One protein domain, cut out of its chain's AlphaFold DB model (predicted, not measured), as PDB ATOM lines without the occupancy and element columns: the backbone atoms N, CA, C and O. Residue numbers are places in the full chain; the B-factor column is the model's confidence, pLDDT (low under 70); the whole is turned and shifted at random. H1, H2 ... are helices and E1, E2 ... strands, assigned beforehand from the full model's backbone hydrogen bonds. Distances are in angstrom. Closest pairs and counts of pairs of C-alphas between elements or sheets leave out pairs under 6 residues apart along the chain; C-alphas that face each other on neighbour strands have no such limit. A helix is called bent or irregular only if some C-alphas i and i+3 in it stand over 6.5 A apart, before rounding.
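This is residues 43 to 159 of the 161 residues of an uncharacterized protein of Stanieria sp. NIES-3757 (UniProt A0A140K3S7). This is an elongated body of crossed helices: H1 lies between H2 and H3, H5 crosses over these three, and H6 folds back from H5 to pack on H2. At one end of the long axis the chain turns back on itself at Lys 81, just after the short strand E1; at the other end lie H4 and the link before it with Ile 114. The printed part has 117 residues, mostly helix, with six named helices and one named strand in the order H1 H2 E1 H3 H4 H5 H6. It is compact, with a radius of gyration of the C-alphas of 14.1 A, and spans 45 by 27 by 19 A.

H1, residues 43 to 54, and H2, residues 60 to 77, form a helical hairpin at a shallow tilt of 34 degrees, only just short of steep. H2 touches H1 with residues 62 to 70 alone; their closest C-alphas, those of Leu 45 and Ile 66, are 5.2 A apart. E1, residues 78 to 80, meets H2 only through their link and pairs with no named strand, but is antiparallel to residues 83 to 84. H3, residues 92 to 112, touches H1 at a steep tilt of 58 degrees, the same way, with the C-alphas of Ala 47 and Ala 102 closest at 4.4 A. H3 is apart from H2. H4, residues 117 to 121, touches H3 at residues 103 to 107 alone, closest at the C-alphas of Ala 107 and Val 117, 5.4 A. H5, residues 126 to 142, is the hub, touching four helices. Its residues 129 to 133 alone touch H1, at a steep tilt of 53 degrees, opposite ways, with the C-alphas of Leu 49 and Val 129 closest at 6.2 A. Its closest C-alphas to H2 are Thr 140 and Lys 74, 5.1 A, and to H3 Ile 130 and Leu 95, 6.3 A. H6, residues 148 to 157, forms a helical hairpin with H5, but they only just touch, with 3 pairs of C-alphas within 8 A, the closest being Leu 136 and Ile 152 at 7.3 A. H6 touches H2 at a steep tilt of 47 degrees, with the C-alphas of Val 67 and Pro 149 closest at 5.6 A. Every O i to N i+4 pair is within hydrogen-bond range in H1, H2, H4 and H6, against 13 of 17 in H3 and 11 of 13 in H5.

H1 begins at C-alpha 43, (241.549, 211.657, 108.201), and is 16.2 A long; H2 is 25.5 A. H3 is 30.0 A long, with a kink of 45 degrees near residue 105, and is irregular: C-alphas 108 and 111 are 8.5 A apart. H5 is 24.8 A and H6 14.1 A, ending at C-alpha 157, (238.408, 225.021, 91.637).

The C-alphas farthest apart, those of Lys 81 and Ile 114, are 45.3 A apart. The printed part has no cut, and the link from E1 to H3, 11 residues, is long. The mean pLDDT of the printed part is 91.0; residues 110 to 112, 114 and 158 to 159 are under 70.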
ATOM      1  N   VAL A  43     241.793 212.877 108.985       98.19
ATOM      2  CA  VAL A  43     241.549 211.657 108.201       98.19
ATOM      3  C   VAL A  43     240.420 211.886 107.195       98.19
ATOM      4  O   VAL A  43     240.582 211.598 106.009       98.19
ATOM      5  N   LEU A  44     239.304 212.483 107.630       97.06
ATOM      6  CA  LEU A  44     238.180 212.806 106.747       97.06
ATOM      7  C   LEU A  44     238.578 213.774 105.622       97.06
ATOM      8  O   LEU A  44     238.197 213.568 104.465       97.06
ATOM      9  N   LEU A  45     239.328 214.827 105.956       98.31
ATOM     10  CA  LEU A  45     239.832 215.821 105.012       98.31
ATOM     11  C   LEU A  45     240.711 215.159 103.949       98.31
ATOM     12  O   LEU A  45     240.433 215.284 102.754       98.31
ATOM     13  N   LEU A  46     241.744 214.436 104.380       97.94
ATOM     14  CA  LEU A  46     242.701 213.804 103.480       97.94
ATOM     15  C   LEU A  46     242.033 212.718 102.631       97.94
ATOM     16  O   LEU A  46     242.320 212.638 101.441       97.94
ATOM     17  N   ALA A  47     241.070 211.963 103.170       96.00
ATOM     18  CA  ALA A  47     240.344 210.950 102.404       96.00
ATOM     19  C   ALA A  47     239.567 211.581 101.237       96.00
ATOM     20  O   ALA A  47     239.551 211.060 100.121       96.00
ATOM     21  N   HIS A  48     238.959 212.749 101.456       95.38
ATOM     22  CA  HIS A  48     238.269 213.479 100.395       95.38
ATOM     23  C   HIS A  48     239.227 214.135  99.394       95.38
ATOM     24  O   HIS A  48     238.896 214.194  98.210       95.38
ATOM     25  N   LEU A  49     240.414 214.572  99.823       95.56
ATOM     26  CA  LEU A  49     241.452 215.070  98.915       95.56
ATOM     27  C   LEU A  49     242.058 213.955  98.051       95.56
ATOM     28  O   LEU A  49     242.284 214.170  96.862       95.56
ATOM     29  N   ILE A  50     242.255 212.758  98.613       94.31
ATOM     30  CA  ILE A  50     242.661 211.566  97.856       94.31
ATOM     31  C   ILE A  50     241.623 211.269  96.777       94.31
ATOM     32  O   ILE A  50     241.978 211.142  95.608       94.31
ATOM     33  N   LYS A  51     240.335 211.211  97.145       90.88
ATOM     34  CA  LYS A  51     239.235 210.992  96.194       90.88
ATOM     35  C   LYS A  51     239.196 212.061  95.100       90.88
ATOM     36  O   LYS A  51     239.064 211.728  93.925       90.88
ATOM     37  N   TYR A  52     239.356 213.328  95.478       91.38
ATOM     38  CA  TYR A  52     239.408 214.456  94.547       91.38
ATOM     39  C   TYR A  52     240.523 214.300  93.505       91.38
ATOM     40  O   TYR A  52     240.267 214.464  92.312       91.38
ATOM     41  N   GLN A  53     241.732 213.937  93.938       90.31
ATOM     42  CA  GLN A  53     242.861 213.742  93.032       90.31
ATOM     43  C   GLN A  53     242.711 212.469  92.189       90.31
ATOM     44  O   GLN A  53     242.903 212.507  90.977       90.31
ATOM     45  N   ALA A  54     242.309 211.354  92.802       89.00
ATOM     46  CA  ALA A  54     242.182 210.068  92.123       89.00
ATOM     47  C   ALA A  54     241.075 210.042  91.059       89.00
ATOM     48  O   ALA A  54     241.239 209.403  90.020       89.00
ATOM     49  N   GLU A  55     239.947 210.719  91.306       86.69
ATOM     50  CA  GLU A  55     238.836 210.819  90.347       86.69
ATOM     51  C   GLU A  55     238.918 212.053  89.443       86.69
ATOM     52  O   GLU A  55     238.066 212.237  88.572       86.69
ATOM     53  N   GLN A  56     239.921 212.903  89.652       86.50
ATOM     54  CA  GLN A  56     240.132 214.148  88.928       86.50
ATOM     55  C   GLN A  56     238.904 215.066  88.843       86.50
ATOM     56  O   GLN A  56     238.730 215.827  87.889       86.50
ATOM     57  N   ARG A  57     238.050 215.025  89.868       85.88
ATOM     58  CA  ARG A  57     236.824 215.820  89.960       85.88
ATOM     59  C   ARG A  57     236.466 216.081  91.410       85.88
ATOM     60  O   ARG A  57     236.748 215.267  92.288       85.88
ATOM     61  N   ILE A  58     235.741 217.168  91.648       87.12
ATOM     62  CA  ILE A  58     235.082 217.414  92.929       87.12
ATOM     63  C   ILE A  58     233.569 217.428  92.756       87.12
ATOM     64  O   ILE A  58     233.032 218.124  91.896       87.12
ATOM     65  N   ILE A  59     232.872 216.655  93.587       88.44
ATOM     66  CA  ILE A  59     231.411 216.702  93.688       88.44
ATOM     67  C   ILE A  59     230.989 217.476  94.939       88.44
ATOM     68  O   ILE A  59     231.738 217.579  95.913       88.44
ATOM     69  N   ASN A  60     229.763 218.005  94.929       90.44
ATOM     70  CA  ASN A  60     229.256 218.878  95.993       90.44
ATOM     71  C   ASN A  60     229.316 218.244  97.389       90.44
ATOM     72  O   ASN A  60     229.633 218.939  98.353       90.44
ATOM     73  N   SER A  61     229.040 216.942  97.508       90.75
ATOM     74  CA  SER A  61     229.104 216.233  98.791       90.75
ATOM     75  C   SER A  61     230.528 216.167  99.342       90.75
ATOM     76  O   SER A  61     230.724 216.359 100.535       90.75
ATOM     77  N   TRP A  62     231.533 215.974  98.485       92.56
ATOM     78  CA  TRP A  62     232.931 215.941  98.913       92.56
ATOM     79  C   TRP A  62     233.442 217.317  99.308       92.56
ATOM     80  O   TRP A  62     234.111 217.445 100.330       92.56
ATOM     81  N   LEU A  63     233.077 218.352  98.549       94.62
ATOM     82  CA  LEU A  63     233.381 219.726  98.930       94.62
ATOM     83  C   LEU A  63     232.768 220.066 100.295       94.62
ATOM     84  O   LEU A  63     233.442 220.651 101.137       94.62
ATOM     85  N   ALA A  64     231.514 219.670 100.535       96.06
ATOM     86  CA  ALA A  64     230.864 219.869 101.825       96.06
ATOM     87  C   ALA A  64     231.608 219.148 102.964       96.06
ATOM     88  O   ALA A  64     231.819 219.750 104.016       96.06
ATOM     89  N   SER A  65     232.067 217.908 102.749       96.50
ATOM     90  CA  SER A  65     232.890 217.173 103.720       96.50
ATOM     91  C   SER A  65     234.219 217.872 104.012       96.50
ATOM     92  O   SER A  65     234.577 218.023 105.177       96.50
ATOM     93  N   ILE A  66     234.924 218.349 102.980       97.56
ATOM     94  CA  ILE A  66     236.191 219.079 103.134       97.56
ATOM     95  C   ILE A  66     235.975 220.367 103.934       97.56
ATOM     96  O   ILE A  66     236.687 220.619 104.904       97.56
ATOM     97  N   VAL A  67     234.962 221.163 103.574       97.88
ATOM     98  CA  VAL A  67     234.618 222.396 104.297       97.88
ATOM     99  C   VAL A  67     234.289 222.094 105.757       97.88
ATOM    100  O   VAL A  67     234.809 222.764 106.649       97.88
ATOM    101  N   ASN A  68     233.467 221.074 106.014       98.06
ATOM    102  CA  ASN A  68     233.112 220.674 107.372       98.06
ATOM    103  C   ASN A  68     234.336 220.239 108.177       98.06
ATOM    104  O   ASN A  68     234.460 220.643 109.332       98.06
ATOM    105  N   ALA A  69     235.248 219.473 107.576       98.44
ATOM    106  CA  ALA A  69     236.473 219.044 108.234       98.44
ATOM    107  C   ALA A  69     237.364 220.235 108.604       98.44
ATOM    108  O   ALA A  69     237.714 220.397 109.768       98.44
ATOM    109  N   VAL A  70     237.651 221.130 107.655       98.56
ATOM    110  CA  VAL A  70     238.504 222.309 107.895       98.56
ATOM    111  C   VAL A  70     237.885 223.251 108.937       98.56
ATOM    112  O   VAL A  70     238.568 223.721 109.847       98.56
ATOM    113  N   VAL A  71     236.574 223.504 108.859       98.19
ATOM    114  CA  VAL A  71     235.856 224.328 109.848       98.19
ATOM    115  C   VAL A  71     235.827 223.653 111.223       98.19
ATOM    116  O   VAL A  71     235.980 224.338 112.238       98.19
ATOM    117  N   GLY A  72     235.636 222.333 111.271       98.12
ATOM    118  CA  GLY A  72     235.684 221.534 112.495       98.12
ATOM    119  C   GLY A  72     237.050 221.620 113.170       98.12
ATOM    120  O   GLY A  72     237.123 221.954 114.353       98.12
ATOM    121  N   ILE A  73     238.124 221.439 112.396       98.50
ATOM    122  CA  ILE A  73     239.509 221.579 112.858       98.50
ATOM    123  C   ILE A  73     239.755 222.983 113.402       98.50
ATOM    124  O   ILE A  73     240.216 223.106 114.531       98.50
ATOM    125  N   LYS A  74     239.383 224.048 112.673       97.56
ATOM    126  CA  LYS A  74     239.554 225.430 113.160       97.56
ATOM    127  C   LYS A  74     238.892 225.640 114.524       97.56
ATOM    128  O   LYS A  74     239.485 226.247 115.412       97.56
ATOM    129  N   LYS A  75     237.652 225.166 114.681       96.12
ATOM    130  CA  LYS A  75     236.877 225.338 115.920       96.12
ATOM    131  C   LYS A  75     237.483 224.578 117.094       96.12
ATOM    132  O   LYS A  75     237.494 225.113 118.193       96.12
ATOM    133  N   LEU A  76     237.948 223.351 116.865       97.19
ATOM    134  CA  LEU A  76     238.547 222.520 117.909       97.19
ATOM    135  C   LEU A  76     239.955 222.979 118.277       97.19
ATOM    136  O   LEU A  76     240.322 222.951 119.446       97.19
ATOM    137  N   ASN A  77     240.742 223.393 117.285       97.31
ATOM    138  CA  ASN A  77     242.142 223.726 117.490       97.31
ATOM    139  C   ASN A  77     242.332 225.069 118.207       97.31
ATOM    140  O   ASN A  77     243.354 225.258 118.857       97.31
ATOM    141  N   LEU A  78     241.364 225.988 118.119       94.19
ATOM    142  CA  LEU A  78     241.399 227.265 118.830       94.19
ATOM    143  C   LEU A  78     241.087 227.062 120.323       94.19
ATOM    144  O   LEU A  78     239.949 226.780 120.697       94.19
ATOM    145  N   ARG A  79     242.094 227.241 121.181       88.25
ATOM    146  CA  ARG A  79     241.970 227.129 122.643       88.25
ATOM    147  C   ARG A  79     241.548 228.449 123.294       88.25
ATOM    148  O   ARG A  79     240.709 228.447 124.186       88.25
ATOM    149  N   ASP A  80     242.126 229.563 122.852       84.44
ATOM    150  CA  ASP A  80     241.795 230.933 123.284       84.44
ATOM    151  C   ASP A  80     242.118 231.916 122.140       84.44
ATOM    152  O   ASP A  80     242.609 231.479 121.101       84.44
ATOM    153  N   LYS A  81     241.896 233.229 122.317       77.88
ATOM    154  CA  LYS A  81     241.986 234.276 121.279       77.88
ATOM    155  C   LYS A  81     243.162 234.147 120.307       77.88
ATOM    156  O   LYS A  81     242.952 234.467 119.148       77.88
ATOM    157  N   ASN A  82     244.333 233.675 120.750       77.06
ATOM    158  CA  ASN A  82     245.512 233.406 119.909       77.06
ATOM    159  C   ASN A  82     246.300 232.153 120.354       77.06
ATOM    160  O   ASN A  82     247.516 232.093 120.176       77.06
ATOM    161  N   SER A  83     245.657 231.176 121.002       90.38
ATOM    162  CA  SER A  83     246.341 229.939 121.410       90.38
ATOM    163  C   SER A  83     245.704 228.721 120.764       90.38
ATOM    164  O   SER A  83     244.482 228.656 120.622       90.38
ATOM    165  N   TYR A  84     246.548 227.765 120.379       95.62
ATOM    166  CA  TYR A  84     246.146 226.583 119.629       95.62
ATOM    167  C   TYR A  84     246.652 225.304 120.294       95.62
ATOM    168  O   TYR A  84     247.688 225.323 120.964       95.62
ATOM    169  N   TYR A  85     245.921 224.201 120.120       96.50
ATOM    170  CA  TYR A  85     246.368 222.882 120.582       96.50
ATOM    171  C   TYR A  85     247.519 222.341 119.728       96.50
ATOM    172  O   TYR A  85     248.489 221.829 120.280       96.50
ATOM    173  N   ILE A  86     247.412 222.514 118.412       97.31
ATOM    174  CA  ILE A  86     248.442 222.259 117.402       97.31
ATOM    175  C   ILE A  86     248.790 223.615 116.789       97.31
ATOM    176  O   ILE A  86     247.879 224.366 116.438       97.31
ATOM    177  N   LYS A  87     250.072 223.974 116.709       96.56
ATOM    178  CA  LYS A  87     250.497 225.257 116.123       96.56
ATOM    179  C   LYS A  87     250.548 225.173 114.598       96.56
ATOM    180  O   LYS A  87     250.563 224.085 114.033       96.56
ATOM    181  N   GLU A  88     250.612 226.331 113.940       95.31
ATOM    182  CA  GLU A  88     250.641 226.429 112.472       95.31
ATOM    183  C   GLU A  88     251.780 225.613 111.832       95.31
ATOM    184  O   GLU A  88     251.570 225.020 110.778       95.31
ATOM    185  N   ASP A  89     252.925 225.489 112.508       94.44
ATOM    186  CA  ASP A  89     254.098 224.759 112.006       94.44
ATOM    187  C   ASP A  89     254.190 223.297 112.498       94.44
ATOM    188  O   ASP A  89     255.065 222.555 112.055       94.44
ATOM    189  N   ASP A  90     253.274 222.848 113.367       97.19
ATOM    190  CA  ASP A  90     253.360 221.553 114.069       97.19
ATOM    191  C   ASP A  90     252.445 220.468 113.456       97.19
ATOM    192  O   ASP A  90     252.111 219.480 114.106       97.19
ATOM    193  N   TRP A  91     251.990 220.633 112.209       98.19
ATOM    194  CA  TRP A  91     251.041 219.701 111.572       98.19
ATOM    195  C   TRP A  91     251.668 218.470 110.923       98.19
ATOM    196  O   TRP A  91     250.930 217.550 110.578       98.19
ATOM    197  N   ASN A  92     252.983 218.469 110.696       97.19
ATOM    198  CA  ASN A  92     253.628 217.481 109.830       97.19
ATOM    199  C   ASN A  92     253.328 216.042 110.270       97.19
ATOM    200  O   ASN A  92     252.798 215.265 109.482       97.19
ATOM    201  N   ASP A  93     253.562 215.726 111.542       97.44
ATOM    202  CA  ASP A  93     253.368 214.370 112.065       97.44
ATOM    203  C   ASP A  93     251.887 213.953 112.015       97.44
ATOM    204  O   ASP A  93     251.561 212.850 111.584       97.44
ATOM    205  N   TYR A  94     250.967 214.872 112.327       98.31
ATOM    206  CA  TYR A  94     249.526 214.616 112.233       98.31
ATOM    207  C   TYR A  94     249.063 214.327 110.800       98.31
ATOM    208  O   TYR A  94     248.177 213.503 110.586       98.31
ATOM    209  N   LEU A  95     249.631 215.017 109.808       98.44
ATOM    210  CA  LEU A  95     249.326 214.792 108.395       98.44
ATOM    211  C   LEU A  95     249.897 213.456 107.903       98.44
ATOM    212  O   LEU A  95     249.211 212.735 107.176       98.44
ATOM    213  N   GLU A  96     251.125 213.135 108.312       97.50
ATOM    214  CA  GLU A  96     251.822 211.886 107.993       97.50
ATOM    215  C   GLU A  96     251.112 210.659 108.582       97.50
ATOM    216  O   GLU A  96     251.018 209.630 107.920       97.50
ATOM    217  N   GLU A  97     250.547 210.757 109.785       96.50
ATOM    218  CA  GLU A  97     249.734 209.682 110.359       96.50
ATOM    219  C   GLU A  97     248.342 209.608 109.712       96.50
ATOM    220  O   GLU A  97     247.853 208.530 109.354       96.50
ATOM    221  N   ALA A  98     247.692 210.760 109.515       97.81
ATOM    222  CA  ALA A  98     246.330 210.805 108.995       97.81
ATOM    223  C   ALA A  98     246.227 210.300 107.550       97.81
ATOM    224  O   ALA A  98     245.197 209.728 107.190       97.81
ATOM    225  N   ILE A  99     247.255 210.489 106.713       95.88
ATOM    226  CA  ILE A  99     247.213 210.073 105.302       95.88
ATOM    227  C   ILE A  99     247.152 208.548 105.137       95.88
ATOM    228  O   ILE A  99     246.506 208.057 104.206       95.88
ATOM    229  N   GLU A 100     247.755 207.788 106.054       93.12
ATOM    230  CA  GLU A 100     247.735 206.323 106.023       93.12
ATOM    231  C   GLU A 100     246.314 205.802 106.287       93.12
ATOM    232  O   GLU A 100     245.765 205.008 105.519       93.12
ATOM    233  N   LEU A 101     245.653 206.341 107.318       94.25
ATOM    234  CA  LEU A 101     244.254 206.025 107.625       94.25
ATOM    235  C   LEU A 101     243.294 206.543 106.547       94.25
ATOM    236  O   LEU A 101     242.349 205.854 106.161       94.25
ATOM    237  N   ALA A 102     243.553 207.739 106.023       95.31
ATOM    238  CA  ALA A 102     242.756 208.341 104.965       95.31
ATOM    239  C   ALA A 102     242.810 207.537 103.663       95.31
ATOM    240  O   ALA A 102     241.808 207.468 102.957       95.31
ATOM    241  N   SER A 103     243.944 206.903 103.356       90.69
ATOM    242  CA  SER A 103     244.090 206.030 102.185       90.69
ATOM    243  C   SER A 103     243.206 204.789 102.289       90.69
ATOM    244  O   SER A 103     242.564 204.406 101.308       90.69
ATOM    245  N   LEU A 104     243.104 204.200 103.486       88.31
ATOM    246  CA  LEU A 104     242.195 203.082 103.756       88.31
ATOM    247  C   LEU A 104     240.730 203.499 103.597       88.31
ATOM    248  O   LEU A 104     239.944 202.776 102.987       88.31
ATOM    249  N   GLU A 105     240.361 204.662 104.133       88.19
ATOM    250  CA  GLU A 105     238.986 205.159 104.057       88.19
ATOM    251  C   GLU A 105     238.601 205.567 102.633       88.19
ATOM    252  O   GLU A 105     237.538 205.194 102.135       88.19
ATOM    253  N   ALA A 106     239.505 206.250 101.932       87.31
ATOM    254  CA  ALA A 106     239.316 206.604 100.540       87.31
ATOM    255  C   ALA A 106     239.153 205.356  99.668       87.31
ATOM    256  O   ALA A 106     238.290 205.368  98.806       87.31
ATOM    257  N   ALA A 107     239.889 204.264  99.898       83.25
ATOM    258  CA  ALA A 107     239.727 203.034  99.113       83.25
ATOM    259  C   ALA A 107     238.332 202.399  99.256       83.25
ATOM    260  O   ALA A 107     237.783 201.913  98.268       83.25
ATOM    261  N   LYS A 108     237.718 202.451 100.448       76.38
ATOM    262  CA  LYS A 108     236.352 201.933 100.666       76.38
ATOM    263  C   LYS A 108     235.289 202.727  99.909       76.38
ATOM    264  O   LYS A 108     234.283 202.158  99.496       76.38
ATOM    265  N   GLU A 109     235.480 204.037  99.768       71.88
ATOM    266  CA  GLU A 109     234.467 204.940  99.213       71.88
ATOM    267  C   GLU A 109     234.727 205.337  97.750       71.88
ATOM    268  O   GLU A 109     233.782 205.555  96.984       71.88
ATOM    269  N   ALA A 110     235.993 205.462  97.351       61.59
ATOM    270  CA  ALA A 110     236.406 205.909  96.025       61.59
ATOM    271  C   ALA A 110     235.907 204.934  94.963       61.59
ATOM    272  O   ALA A 110     236.008 203.715  95.121       61.59
ATOM    273  N   PHE A 111     235.364 205.476  93.870       59.62
ATOM    274  CA  PHE A 111     234.797 204.685  92.779       59.62
ATOM    275  C   PHE A 111     233.763 203.626  93.232       59.62
ATOM    276  O   PHE A 111     233.574 202.616  92.557       59.62
ATOM    277  N   GLY A 112     233.093 203.833  94.373       65.44
ATOM    278  CA  GLY A 112     232.137 202.872  94.934       65.44
ATOM    279  C   GLY A 112     232.781 201.653  95.606       65.44
ATOM    280  O   GLY A 112     232.137 200.610  95.690       65.44
ATOM    281  N   GLY A 113     234.039 201.762  96.048       70.38
ATOM    282  CA  GLY A 113     234.754 200.700  96.765       70.38
ATOM    283  C   GLY A 113     235.366 199.624  95.866       70.38
ATOM    284  O   GLY A 113     235.709 198.545  96.340       70.38
ATOM    285  N   ILE A 114     235.482 199.886  94.559       68.56
ATOM    286  CA  ILE A 114     235.983 198.900  93.585       68.56
ATOM    287  C   ILE A 114     237.509 198.752  93.584       68.56
ATOM    288  O   ILE A 114     238.015 197.794  93.003       68.56
ATOM    289  N   TYR A 115     238.243 199.700  94.173       70.94
ATOM    290  CA  TYR A 115     239.704 199.693  94.172       70.94
ATOM    291  C   TYR A 115     240.265 199.257  95.524       70.94
ATOM    292  O   TYR A 115     239.832 199.742  96.569       70.94
ATOM    293  N   SER A 116     241.284 198.392  95.501       75.06
ATOM    294  CA  SER A 116     242.125 198.159  96.679       75.06
ATOM    295  C   SER A 116     242.954 199.406  97.002       75.06
ATOM    296  O   SER A 116     243.140 200.295  96.165       75.06
ATOM    297  N   VAL A 117     243.512 199.453  98.211       74.00
ATOM    298  CA  VAL A 117     244.441 200.516  98.622       74.00
ATOM    299  C   VAL A 117     245.632 200.607  97.665       74.00
ATOM    300  O   VAL A 117     246.018 201.711  97.288       74.00
ATOM    301  N   GLU A 118     246.175 199.471  97.203       79.56
ATOM    302  CA  GLU A 118     247.303 199.477  96.261       79.56
ATOM    303  C   GLU A 118     246.908 200.025  94.888       79.56
ATOM    304  O   GLU A 118     247.699 200.685  94.224       79.56
ATOM    305  N   GLN A 119     245.677 199.779  94.441       79.56
ATOM    306  CA  GLN A 119     245.215 200.333  93.172       79.56
ATOM    307  C   GLN A 119     244.950 201.836  93.287       79.56
ATOM    308  O   GLN A 119     245.263 202.586  92.359       79.56
ATOM    309  N   LEU A 120     244.409 202.290  94.420       81.00
ATOM    310  CA  LEU A 120     244.169 203.707  94.669       81.00
ATOM    311  C   LEU A 120     245.480 204.491  94.792       81.00
ATOM    312  O   LEU A 120     245.562 205.589  94.246       81.00
ATOM    313  N   SER A 121     246.516 203.932  95.426       82.25
ATOM    314  CA  SER A 121     247.813 204.606  95.608       82.25
ATOM    315  C   SER A 121     248.516 204.965  94.296       82.25
ATOM    316  O   SER A 121     249.298 205.907  94.255       82.25
ATOM    317  N   THR A 122     248.184 204.288  93.191       86.00
ATOM    318  CA  THR A 122     248.679 204.646  91.848       86.00
ATOM    319  C   THR A 122     247.942 205.825  91.204       86.00
ATOM    320  O   THR A 122     248.377 206.332  90.169       86.00
ATOM    321  N   LYS A 123     246.818 206.261  91.784       87.44
ATOM    322  CA  LYS A 123     245.925 207.290  91.229       87.44
ATOM    323  C   LYS A 123     246.055 208.649  91.906       87.44
ATOM    324  O   LYS A 123     245.474 209.613  91.420       87.44
ATOM    325  N   PHE A 124     246.799 208.750  93.002       90.94
ATOM    326  CA  PHE A 124     247.049 210.015  93.684       90.94
ATOM    327  C   PHE A 124     248.530 210.149  94.047       90.94
ATOM    328  O   PHE A 124     249.280 209.178  94.062       90.94
ATOM    329  N   ASN A 125     248.966 211.371  94.328       94.06
ATOM    330  CA  ASN A 125     250.303 211.662  94.818       94.06
ATOM    331  C   ASN A 125     250.207 212.073  96.293       94.06
ATOM    332  O   ASN A 125     249.657 213.128  96.615       94.06
ATOM    333  N   ARG A 126     250.767 211.237  97.172       94.44
ATOM    334  CA  ARG A 126     250.754 211.416  98.630       94.44
ATOM    335  C   ARG A 126     251.215 212.810  99.059       94.44
ATOM    336  O   ARG A 126     250.471 213.512  99.738       94.44
ATOM    337  N   ASP A 127     252.378 213.244  98.587       95.50
ATOM    338  CA  ASP A 127     252.969 214.530  98.972       95.50
ATOM    339  C   ASP A 127     252.105 215.715  98.526       95.50
ATOM    340  O   ASP A 127     251.981 216.713  99.235       95.50
ATOM    341  N   ARG A 128     251.457 215.616  97.357       94.88
ATOM    342  CA  ARG A 128     250.506 216.636  96.892       94.88
ATOM    343  C   ARG A 128     249.270 216.694  97.779       94.88
ATOM    344  O   ARG A 128     248.828 217.800  98.080       94.88
ATOM    345  N   VAL A 129     248.734 215.550  98.205       96.38
ATOM    346  CA  VAL A 129     247.592 215.510  99.130       96.38
ATOM    347  C   VAL A 129     247.967 216.122 100.478       96.38
ATOM    348  O   VAL A 129     247.246 216.996 100.952       96.38
ATOM    349  N   ILE A 130     249.108 215.736 101.057       97.62
ATOM    350  CA  ILE A 130     249.608 216.309 102.317       97.62
ATOM    351  C   ILE A 130     249.794 217.816 102.177       97.62
ATOM    352  O   ILE A 130     249.301 218.581 103.005       97.62
ATOM    353  N   LYS A 131     250.422 218.270 101.088       97.12
ATOM    354  CA  LYS A 131     250.614 219.695 100.812       97.12
ATOM    355  C   LYS A 131     249.289 220.446 100.695       97.12
ATOM    356  O   LYS A 131     249.171 221.547 101.224       97.12
ATOM    357  N   MET A 132     248.294 219.882 100.010       96.62
ATOM    358  CA  MET A 132     246.960 220.483  99.929       96.62
ATOM    359  C   MET A 132     246.279 220.530 101.298       96.62
ATOM    360  O   MET A 132     245.715 221.563 101.651       96.62
ATOM    361  N   GLY A 133     246.366 219.444 102.071       97.94
ATOM    362  CA  GLY A 133     245.875 219.380 103.444       97.94
ATOM    363  C   GLY A 133     246.496 220.478 104.302       97.94
ATOM    364  O   GLY A 133     245.768 221.278 104.882       97.94
ATOM    365  N   PHE A 134     247.823 220.601 104.287       98.31
ATOM    366  CA  PHE A 134     248.550 221.658 104.986       98.31
ATOM    367  C   PHE A 134     248.101 223.062 104.559       98.31
ATOM    368  O   PHE A 134     247.779 223.885 105.409       98.31
ATOM    369  N   GLN A 135     247.984 223.331 103.255       97.56
ATOM    370  CA  GLN A 135     247.511 224.630 102.756       97.56
ATOM    371  C   GLN A 135     246.096 224.965 103.245       97.56
ATOM    372  O   GLN A 135     245.828 226.106 103.614       97.56
ATOM    373  N   LEU A 136     245.194 223.981 103.298       97.94
ATOM    374  CA  LEU A 136     243.855 224.164 103.863       97.94
ATOM    375  C   LEU A 136     243.894 224.393 105.383       97.94
ATOM    376  O   LEU A 136     243.099 225.180 105.897       97.94
ATOM    377  N   LEU A 137     244.824 223.755 106.099       98.31
ATOM    378  CA  LEU A 137     245.040 223.984 107.530       98.31
ATOM    379  C   LEU A 137     245.573 225.392 107.808       98.31
ATOM    380  O   LEU A 137     245.113 226.018 108.758       98.31
ATOM    381  N   GLN A 138     246.452 225.941 106.968       97.62
ATOM    382  CA  GLN A 138     246.943 227.321 107.108       97.62
ATOM    383  C   GLN A 138     245.803 228.352 107.067       97.62
ATOM    384  O   GLN A 138     245.764 229.278 107.881       97.62
ATOM    385  N   LEU A 139     244.789 228.134 106.220       96.88
ATOM    386  CA  LEU A 139     243.588 228.982 106.187       96.88
ATOM    387  C   LEU A 139     242.869 229.025 107.546       96.88
ATOM    388  O   LEU A 139     242.228 230.020 107.882       96.88
ATOM    389  N   THR A 140     242.983 227.973 108.366       96.75
ATOM    390  CA  THR A 140     242.363 227.942 109.699       96.75
ATOM    391  C   THR A 140     242.994 228.928 110.682       96.75
ATOM    392  O   THR A 140     242.331 229.312 111.646       96.75
ATOM    393  N   TYR A 141     244.213 229.400 110.424       95.69
ATOM    394  CA  TYR A 141     244.893 230.426 111.217       95.69
ATOM    395  C   TYR A 141     244.649 231.829 110.657       95.69
ATOM    396  O   TYR A 141     244.480 232.778 111.419       95.69
ATOM    397  N   GLN A 142     244.556 231.941 109.333       94.50
ATOM    398  CA  GLN A 142     244.559 233.216 108.612       94.50
ATOM    399  C   GLN A 142     243.154 233.802 108.407       94.50
ATOM    400  O   GLN A 142     242.984 235.018 108.391       94.50
ATOM    401  N   GLU A 143     242.133 232.948 108.295       95.62
ATOM    402  CA  GLU A 143     240.807 233.363 107.832       95.62
ATOM    403  C   GLU A 143     239.717 233.263 108.898       95.62
ATOM    404  O   GLU A 143     239.725 232.404 109.785       95.62
ATOM    405  N   GLU A 144     238.699 234.118 108.788       94.25
ATOM    406  CA  GLU A 144     237.491 234.012 109.608       94.25
ATOM    407  C   GLU A 144     236.687 232.754 109.245       94.25
ATOM    408  O   GLU A 144     236.473 232.447 108.072       94.25
ATOM    409  N   THR A 145     236.117 232.077 110.248       94.69
ATOM    410  CA  THR A 145     235.367 230.821 110.056       94.69
ATOM    411  C   THR A 145     234.251 230.928 109.010       94.69
ATOM    412  O   THR A 145     234.014 229.982 108.266       94.69
ATOM    413  N   LYS A 146     233.576 232.083 108.915       95.38
ATOM    414  CA  LYS A 146     232.488 232.324 107.949       95.38
ATOM    415  C   LYS A 146     232.961 232.450 106.493       95.38
ATOM    416  O   LYS A 146     232.150 232.282 105.591       95.38
ATOM    417  N   LYS A 147     234.241 232.773 106.268       97.31
ATOM    418  CA  LYS A 147     234.840 232.940 104.933       97.31
ATOM    419  C   LYS A 147     235.387 231.623 104.382       97.31
ATOM    420  O   LYS A 147     235.382 231.429 103.169       97.31
ATOM    421  N   LEU A 148     235.779 230.700 105.268       96.88
ATOM    422  CA  LEU A 148     236.363 229.407 104.899       96.88
ATOM    423  C   LEU A 148     235.578 228.641 103.821       96.88
ATOM    424  O   LEU A 148     236.216 228.190 102.875       96.88
ATOM    425  N   PRO A 149     234.236 228.503 103.876       96.44
ATOM    426  CA  PRO A 149     233.517 227.733 102.861       96.44
ATOM    427  C   PRO A 149     233.735 228.235 101.429       96.44
ATOM    428  O   PRO A 149     233.854 227.427 100.508       96.44
ATOM    429  N   GLN A 150     233.791 229.557 101.242       95.81
ATOM    430  CA  GLN A 150     233.992 230.161  99.927       95.81
ATOM    431  C   GLN A 150     235.451 230.028  99.477       95.81
ATOM    432  O   GLN A 150     235.700 229.553  98.373       95.81
ATOM    433  N   ILE A 151     236.406 230.343 100.356       96.62
ATOM    434  CA  ILE A 151     237.845 230.267 100.054       96.62
ATOM    435  C   ILE A 151     238.261 228.833  99.695       96.62
ATOM    436  O   ILE A 151     239.005 228.616  98.745       96.62
ATOM    437  N   ILE A 152     237.748 227.828 100.412       95.81
ATOM    438  CA  ILE A 152     238.032 226.410 100.134       95.81
ATOM    439  C   ILE A 152     237.488 225.999  98.759       95.81
ATOM    440  O   ILE A 152     238.136 225.248  98.031       95.81
ATOM    441  N   ARG A 153     236.298 226.487  98.385       93.50
ATOM    442  CA  ARG A 153     235.710 226.217  97.068       93.50
ATOM    443  C   ARG A 153     236.581 226.780  95.951       93.50
ATOM    444  O   ARG A 153     236.828 226.071  94.980       93.50
ATOM    445  N   GLU A 154     237.040 228.017  96.094       93.19
ATOM    446  CA  GLU A 154     237.948 228.668  95.143       93.19
ATOM    447  C   GLU A 154     239.279 227.906  95.063       93.19
ATOM    448  O   GLU A 154     239.681 227.473  93.984       93.19
ATOM    449  N   PHE A 155     239.875 227.582  96.216       92.00
ATOM    450  CA  PHE A 155     241.120 226.814  96.318       92.00
ATOM    451  C   PHE A 155     241.095 225.483  95.545       92.00
ATOM    452  O   PHE A 155     242.102 225.103  94.945       92.00
ATOM    453  N   LEU A 156     239.966 224.765  95.571       88.81
ATOM    454  CA  LEU A 156     239.798 223.473  94.889       88.81
ATOM    455  C   LEU A 156     239.349 223.606  93.425       88.81
ATOM    456  O   LEU A 156     239.463 222.643  92.671       88.81
ATOM    457  N   SER A 157     238.833 224.767  93.020       82.25
ATOM    458  CA  SER A 157     238.408 225.021  91.637       82.25
ATOM    459  C   SER A 157     239.577 225.465  90.751       82.25
ATOM    460  O   SER A 157     239.613 225.121  89.573       82.25
ATOM    461  N   ASP A 158     240.553 226.173  91.324       68.31
ATOM    462  CA  ASP A 158     241.676 226.779  90.590       68.31
ATOM    463  C   ASP A 158     242.851 225.823  90.325       68.31
ATOM    464  O   ASP A 158     243.865 226.212  89.738       68.31
ATOM    465  N   ARG A 159     242.760 224.565  90.768       66.56
ATOM    466  CA  ARG A 159     243.849 223.590  90.646       66.56
ATOM    467  C   ARG A 159     243.474 222.485  89.661       66.56
ATOM    468  O   ARG A 159     242.450 221.838  89.863       66.56
TER     469      ARG A 159